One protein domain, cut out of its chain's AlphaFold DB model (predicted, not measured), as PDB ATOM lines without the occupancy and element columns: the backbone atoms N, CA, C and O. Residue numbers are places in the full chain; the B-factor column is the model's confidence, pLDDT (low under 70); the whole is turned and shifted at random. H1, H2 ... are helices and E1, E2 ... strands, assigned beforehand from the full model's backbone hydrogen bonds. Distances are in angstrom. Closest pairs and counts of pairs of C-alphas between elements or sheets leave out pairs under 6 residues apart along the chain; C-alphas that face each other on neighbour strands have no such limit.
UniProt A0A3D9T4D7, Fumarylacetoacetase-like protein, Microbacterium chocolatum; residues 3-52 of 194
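What this domain is: This is residues 3 to 52 of the 194 residues of the protein "Fumarylacetoacetase-like protein" of Microbacterium chocolatum (UniProt A0A3D9T4D7). A small, twisted three-strand antiparallel sheet, E1-E2-E3, makes one end of the domain's longest axis and the short helix H1, set off from the sheet, lies toward the other; the unnamed stretch 35 to 52 returns from H1 to the sheet, where residues 49 to 50 pair antiparallel with 6 to 7 of E1. The 50 printed residues run E1, E2, E3, H1, class mixed, with under half in named elements. The whole is compact, radius of gyration of the C-alphas 10.6 A, spans 30 by 22 by 18 A.

Where its parts are: E1, residues 3 to 8, begins at C-alpha 3 (-28.838, 3.042, -29.442) and measures 15.2 A. E2, 11 to 17, measures 18.2 A; E3, 23 to 25, 6.6 A. H1, 29 to 34, measures 8.4 A, ending at C-alpha 34 (-22.291, 3.302, -15.121).

How they stand to each other: E1, E2 and E3 form a meander, each strand the antiparallel neighbour of the one before. Hairpin E1-E2 has N 6 and O 13 within hydrogen-bond range, 2.9 A; hairpin E2-E3 has N 16 and O 24, 2.8 A. H1, with every O i to N i+4 pair within range, is only just not on the sheet, with 4 pairs of C-alphas within 10 A.

The domain as a whole: The C-alphas of Ser 9 and Asp 36 are farthest apart, 31.1 A. The printed part has no cut; the three links between named elements are tight. No printed residue is under 70 in pLDDT.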
ATOM      1  N   ILE A   3     -29.005   4.457 -29.796       94.19
ATOM      2  CA  ILE A   3     -28.838   3.042 -29.442       94.19
ATOM      3  C   ILE A   3     -30.126   2.283 -29.773       94.19
ATOM      4  O   ILE A   3     -31.224   2.779 -29.514       94.19
ATOM      5  N   ALA A   4     -29.996   1.080 -30.325       94.81
ATOM      6  CA  ALA A   4     -31.106   0.184 -30.620       94.81
ATOM      7  C   ALA A   4     -30.754  -1.271 -30.286       94.81
ATOM      8  O   ALA A   4     -29.606  -1.612 -29.998       94.81
ATOM      9  N   ARG A   5     -31.766  -2.139 -30.342       94.88
ATOM     10  CA  ARG A   5     -31.605  -3.592 -30.270       94.88
ATOM     11  C   ARG A   5     -32.072  -4.205 -31.580       94.88
ATOM     12  O   ARG A   5     -33.162  -3.876 -32.051       94.88
ATOM     13  N   LEU A   6     -31.263  -5.095 -32.141       94.81
ATOM     14  CA  LEU A   6     -31.581  -5.843 -33.351       94.81
ATOM     15  C   LEU A   6     -31.634  -7.332 -33.049       94.81
ATOM     16  O   LEU A   6     -30.748  -7.858 -32.381       94.81
ATOM     17  N   GLU A   7     -32.637  -8.017 -33.584       95.50
ATOM     18  CA  GLU A   7     -32.569  -9.461 -33.780       95.50
ATOM     19  C   GLU A   7     -31.827  -9.733 -35.093       95.50
ATOM     20  O   GLU A   7     -32.341  -9.435 -36.175       95.50
ATOM     21  N   THR A   8     -30.604 -10.247 -34.977       95.62
ATOM     22  CA  THR A   8     -29.741 -10.648 -36.100       95.62
ATOM     23  C   THR A   8     -29.775 -12.171 -36.274       95.62
ATOM     24  O   THR A   8     -30.371 -12.874 -35.455       95.62
ATOM     25  N   SER A   9     -29.106 -12.702 -37.304       94.94
ATOM     26  CA  SER A   9     -28.930 -14.156 -37.473       94.94
ATOM     27  C   SER A   9     -28.229 -14.817 -36.284       94.94
ATOM     28  O   SER A   9     -28.531 -15.960 -35.952       94.94
ATOM     29  N   ASP A  10     -27.347 -14.076 -35.610       93.25
ATOM     30  CA  ASP A  10     -26.480 -14.583 -34.540       93.25
ATOM     31  C   ASP A  10     -27.044 -14.262 -33.145       93.25
ATOM     32  O   ASP A  10     -26.349 -14.330 -32.127       93.25
ATOM     33  N   GLY A  11     -28.322 -13.877 -33.104       96.12
ATOM     34  CA  GLY A  11     -29.045 -13.490 -31.904       96.12
ATOM     35  C   GLY A  11     -29.187 -11.980 -31.737       96.12
ATOM     36  O   GLY A  11     -28.984 -11.183 -32.659       96.12
ATOM     37  N   VAL A  12     -29.600 -11.575 -30.538       96.12
ATOM     38  CA  VAL A  12     -29.861 -10.166 -30.246       96.12
ATOM     39  C   VAL A  12     -28.552  -9.409 -30.040       96.12
ATOM     40  O   VAL A  12     -27.700  -9.817 -29.248       96.12
ATOM     41  N   ARG A  13     -28.417  -8.271 -30.721       97.06
ATOM     42  CA  ARG A  13     -27.299  -7.333 -30.574       97.06
ATOM     43  C   ARG A  13     -27.807  -5.964 -30.150       97.06
ATOM     44  O   ARG A  13     -28.840  -5.499 -30.636       97.06
ATOM     45  N   THR A  14     -27.069  -5.319 -29.254       96.44
ATOM     46  CA  THR A  14     -27.224  -3.885 -28.994       96.44
ATOM     47  C   THR A  14     -26.319  -3.148 -29.965       96.44
ATOM     48  O   THR A  14     -25.163  -3.525 -30.132       96.44
ATOM     49  N   VAL A  15     -26.852  -2.133 -30.632       96.81
ATOM     50  CA  VAL A  15     -26.171  -1.435 -31.723       96.81
ATOM     51  C   VAL A  15     -26.280   0.074 -31.553       96.81
ATOM     52  O   VAL A  15     -27.249   0.566 -30.968       96.81
ATOM     53  N   ARG A  16     -25.327   0.815 -32.115       96.31
ATOM     54  CA  ARG A  16     -25.460   2.252 -32.370       96.31
ATOM     55  C   ARG A  16     -25.704   2.520 -33.852       96.31
ATOM     56  O   ARG A  16     -25.231   1.769 -34.700       96.31
ATOM     57  N   LEU A  17     -26.399   3.610 -34.158       95.31
ATOM     58  CA  LEU A  17     -26.501   4.115 -35.529       95.31
ATOM     59  C   LEU A  17     -25.230   4.902 -35.878       95.31
ATOM     60  O   LEU A  17     -24.888   5.847 -35.161       95.31
ATOM     61  N   ALA A  18     -24.531   4.508 -36.940       95.12
ATOM     62  CA  ALA A  18     -23.427   5.266 -37.524       95.12
ATOM     63  C   ALA A  18     -23.931   6.364 -38.477       95.12
ATOM     64  O   ALA A  18     -25.095   6.372 -38.882       95.12
ATOM     65  N   ASP A  19     -23.045   7.290 -38.846       93.19
ATOM     66  CA  ASP A  19     -23.382   8.446 -39.691       93.19
ATOM     67  C   ASP A  19     -23.791   8.048 -41.120       93.19
ATOM     68  O   ASP A  19     -24.583   8.742 -41.757       93.19
ATOM     69  N   ASP A  20     -23.299   6.906 -41.604       94.06
ATOM     70  CA  ASP A  20     -23.674   6.306 -42.890       94.06
ATOM     71  C   ASP A  20     -25.000   5.522 -42.837       94.06
ATOM     72  O   ASP A  20     -25.447   4.971 -43.843       94.06
ATOM     73  N   GLY A  21     -25.652   5.484 -41.670       93.44
ATOM     74  CA  GLY A  21     -26.907   4.775 -41.438       93.44
ATOM     75  C   GLY A  21     -26.751   3.288 -41.116       93.44
ATOM     76  O   GLY A  21     -27.763   2.612 -40.919       93.44
ATOM     77  N   SER A  22     -25.524   2.769 -41.034       95.81
ATOM     78  CA  SER A  22     -25.272   1.386 -40.639       95.81
ATOM     79  C   SER A  22     -25.437   1.179 -39.127       95.81
ATOM     80  O   SER A  22     -25.272   2.097 -38.318       95.81
ATOM     81  N   TRP A  23     -25.796  -0.044 -38.730       96.88
ATOM     82  CA  TRP A  23     -25.890  -0.429 -37.325       96.88
ATOM     83  C   TRP A  23     -24.600  -1.112 -36.890       96.88
ATOM     84  O   TRP A  23     -24.286  -2.198 -37.369       96.88
ATOM     85  N   ILE A  24     -23.879  -0.493 -35.960       97.94
ATOM     86  CA  ILE A  24     -22.618  -1.017 -35.429       97.94
ATOM     87  C   ILE A  24     -22.893  -1.672 -34.075       97.94
ATOM     88  O   ILE A  24     -23.438  -0.989 -33.200       97.94
ATOM     89  N   PRO A  25     -22.567  -2.961 -33.873       98.19
ATOM     90  CA  PRO A  25     -22.613  -3.594 -32.559       98.19
ATOM     91  C   PRO A  25     -21.805  -2.800 -31.538       98.19
ATOM     92  O   PRO A  25     -20.733  -2.291 -31.849       98.19
ATOM     93  N   ILE A  26     -22.322  -2.693 -30.317       97.88
ATOM     94  CA  ILE A  26     -21.634  -2.021 -29.217       97.88
ATOM     95  C   ILE A  26     -21.612  -2.896 -27.968       97.88
ATOM     96  O   ILE A  26     -22.533  -3.682 -27.720       97.88
ATOM     97  N   ALA A  27     -20.591  -2.685 -27.141       96.75
ATOM     98  CA  ALA A  27     -20.530  -3.215 -25.786       96.75
ATOM     99  C   ALA A  27     -21.731  -2.741 -24.938       96.75
ATOM    100  O   ALA A  27     -22.426  -1.786 -25.294       96.75
ATOM    101  N   ASP A  28     -21.959  -3.387 -23.785       95.25
ATOM    102  CA  ASP A  28     -23.103  -3.090 -22.908       95.25
ATOM    103  C   ASP A  28     -23.183  -1.582 -22.565       95.25
ATOM    104  O   ASP A  28     -22.324  -1.066 -21.834       95.25
ATOM    105  N   PRO A  29     -24.216  -0.864 -23.052       94.19
ATOM    106  CA  PRO A  29     -24.330   0.571 -22.844       94.19
ATOM    107  C   PRO A  29     -24.656   0.932 -21.395       94.19
ATOM    108  O   PRO A  29     -24.333   2.037 -20.973       94.19
ATOM    109  N   TYR A  30     -25.252   0.026 -20.615       91.69
ATOM    110  CA  TYR A  30     -25.526   0.255 -19.195       91.69
ATOM    111  C   TYR A  30     -24.241   0.167 -18.376       91.69
ATOM    112  O   TYR A  30     -24.021   0.986 -17.489       91.69
ATOM    113  N   ALA A  31     -23.378  -0.804 -18.688       94.00
ATOM    114  CA  ALA A  31     -22.073  -0.923 -18.043       94.00
ATOM    115  C   ALA A  31     -21.186   0.282 -18.378       94.00
ATOM    116  O   ALA A  31     -20.655   0.916 -17.476       94.00
ATOM    117  N   ALA A  32     -21.098   0.648 -19.661       93.75
ATOM    118  CA  ALA A  32     -20.347   1.824 -20.088       93.75
ATOM    119  C   ALA A  32     -20.883   3.113 -19.442       93.75
ATOM    120  O   ALA A  32     -20.105   3.900 -18.908       93.75
ATOM    121  N   PHE A  33     -22.207   3.294 -19.406       93.00
ATOM    122  CA  PHE A  33     -22.820   4.447 -18.755       93.00
ATOM    123  C   PHE A  33     -22.534   4.489 -17.253       93.00
ATOM    124  O   PHE A  33     -22.206   5.547 -16.739       93.00
ATOM    125  N   ALA A  34     -22.611   3.360 -16.547       91.06
ATOM    126  CA  ALA A  34     -22.291   3.302 -15.121       91.06
ATOM    127  C   ALA A  34     -20.814   3.619 -14.809       91.06
ATOM    128  O   ALA A  34     -20.526   4.044 -13.693       91.06
ATOM    129  N   ASP A  35     -19.918   3.423 -15.779       93.94
ATOM    130  CA  ASP A  35     -18.492   3.758 -15.707       93.94
ATOM    131  C   ASP A  35     -18.179   5.158 -16.287       93.94
ATOM    132  O   ASP A  35     -17.015   5.484 -16.517       93.94
ATOM    133  N   ASP A  36     -19.204   5.967 -16.585       93.94
ATOM    134  CA  ASP A  36     -19.094   7.315 -17.166       93.94
ATOM    135  C   ASP A  36     -18.252   7.378 -18.454       93.94
ATOM    136  O   ASP A  36     -17.508   8.326 -18.717       93.94
ATOM    137  N   ARG A  37     -18.401   6.358 -19.305       94.56
ATOM    138  CA  ARG A  37     -17.710   6.243 -20.595       94.56
ATOM    139  C   ARG A  37     -18.679   5.896 -21.728       94.56
ATOM    140  O   ARG A  37     -19.715   5.270 -21.496       94.56
ATOM    141  N   PRO A  38     -18.359   6.245 -22.984       91.81
ATOM    142  CA  PRO A  38     -19.131   5.759 -24.118       91.81
ATOM    143  C   PRO A  38     -18.956   4.237 -24.284       91.81
ATOM    144  O   PRO A  38     -17.875   3.698 -24.000       91.81
ATOM    145  N   PRO A  39     -19.992   3.516 -24.748       94.44
ATOM    146  CA  PRO A  39     -19.834   2.128 -25.156       94.44
ATOM    147  C   PRO A  39     -18.926   2.058 -26.388       94.44
ATOM    148  O   PRO A  39     -19.023   2.891 -27.288       94.44
ATOM    149  N   ALA A  40     -18.030   1.074 -26.393       97.38
ATOM    150  CA  ALA A  40     -17.134   0.817 -27.512       97.38
ATOM    151  C   ALA A  40     -17.842  -0.013 -28.585       97.38
ATOM    152  O   ALA A  40     -18.761  -0.772 -28.266       97.38
ATOM    153  N   ASP A  41     -17.380   0.109 -29.825       98.00
ATOM    154  CA  ASP A  41     -17.798  -0.769 -30.914       98.00
ATOM    155  C   ASP A  41     -17.338  -2.203 -30.648       98.00
ATOM    156  O   ASP A  41     -16.258  -2.430 -30.100       98.00
ATOM    157  N   ASP A  42     -18.172  -3.158 -31.039       96.44
ATOM    158  CA  ASP A  42     -17.993  -4.588 -30.777       96.44
ATOM    159  C   ASP A  42     -18.194  -5.418 -32.056       96.44
ATOM    160  O   ASP A  42     -18.845  -6.461 -32.060       96.44
ATOM    161  N   GLY A  43     -17.685  -4.907 -33.179       95.50
ATOM    162  CA  GLY A  43     -17.648  -5.624 -34.452       95.50
ATOM    163  C   GLY A  43     -18.021  -4.786 -35.669       95.50
ATOM    164  O   GLY A  43     -18.216  -3.572 -35.596       95.50
ATOM    165  N   ASP A  44     -18.114  -5.483 -36.798       97.31
ATOM    166  CA  ASP A  44     -18.499  -4.929 -38.093       97.31
ATOM    167  C   ASP A  44     -20.002  -4.592 -38.154       97.31
ATOM    168  O   ASP A  44     -20.787  -5.097 -37.342       97.31
ATOM    169  N   PRO A  45     -20.438  -3.761 -39.121       97.81
ATOM    170  CA  PRO A  45     -21.850  -3.458 -39.316       97.81
ATOM    171  C   PRO A  45     -22.737  -4.704 -39.433       97.81
ATOM    172  O   PRO A  45     -22.422  -5.649 -40.158       97.81
ATOM    173  N   VAL A  46     -23.900  -4.670 -38.781       97.62
ATOM    174  CA  VAL A  46     -24.893  -5.753 -38.798       97.62
ATOM    175  C   VAL A  46     -26.252  -5.276 -39.304       97.62
ATOM    176  O   VAL A  46     -26.597  -4.097 -39.237       97.62
ATOM    177  N   ALA A  47     -27.066  -6.218 -39.776       95.81
ATOM    178  CA  ALA A  47     -28.463  -5.992 -40.129       95.81
ATOM    179  C   ALA A  47     -29.373  -6.942 -39.341       95.81
ATOM    180  O   ALA A  47     -28.976  -8.045 -38.963       95.81
ATOM    181  N   GLY A  48     -30.608  -6.516 -39.088       93.81
ATOM    182  CA  GLY A  48     -31.568  -7.307 -38.326       93.81
ATOM    183  C   GLY A  48     -32.907  -6.601 -38.160       93.81
ATOM    184  O   GLY A  48     -33.084  -5.460 -38.592       93.81
ATOM    185  N   ARG A  49     -33.858  -7.278 -37.513       92.75
ATOM    186  CA  ARG A  49     -35.159  -6.683 -37.177       92.75
ATOM    187  C   ARG A  49     -35.025  -5.821 -35.925       92.75
ATOM    188  O   ARG A  49     -34.505  -6.292 -34.916       92.75
ATOM    189  N   LEU A  50     -35.547  -4.597 -35.965       92.56
ATOM    190  CA  LEU A  50     -35.620  -3.736 -34.784       92.56
ATOM    191  C   LEU A  50     -36.497  -4.364 -33.695       92.56
ATOM    192  O   LEU A  50     -37.621  -4.809 -33.936       92.56
ATOM    193  N   LEU A  51     -35.966  -4.376 -32.478       93.25
ATOM    194  CA  LEU A  51     -36.669  -4.763 -31.264       93.25
ATOM    195  C   LEU A  51     -37.010  -3.521 -30.435       93.25
ATOM    196  O   LEU A  51     -36.572  -2.407 -30.730       93.25
ATOM    197  N   ALA A  52     -37.764  -3.723 -29.354       92.88
ATOM    198  CA  ALA A  52     -37.887  -2.702 -28.322       92.88
ATOM    199  C   ALA A  52     -36.486  -2.285 -27.822       92.88
ATOM    200  O   ALA A  52     -35.619  -3.151 -27.642       92.88
TER     201      ALA A  52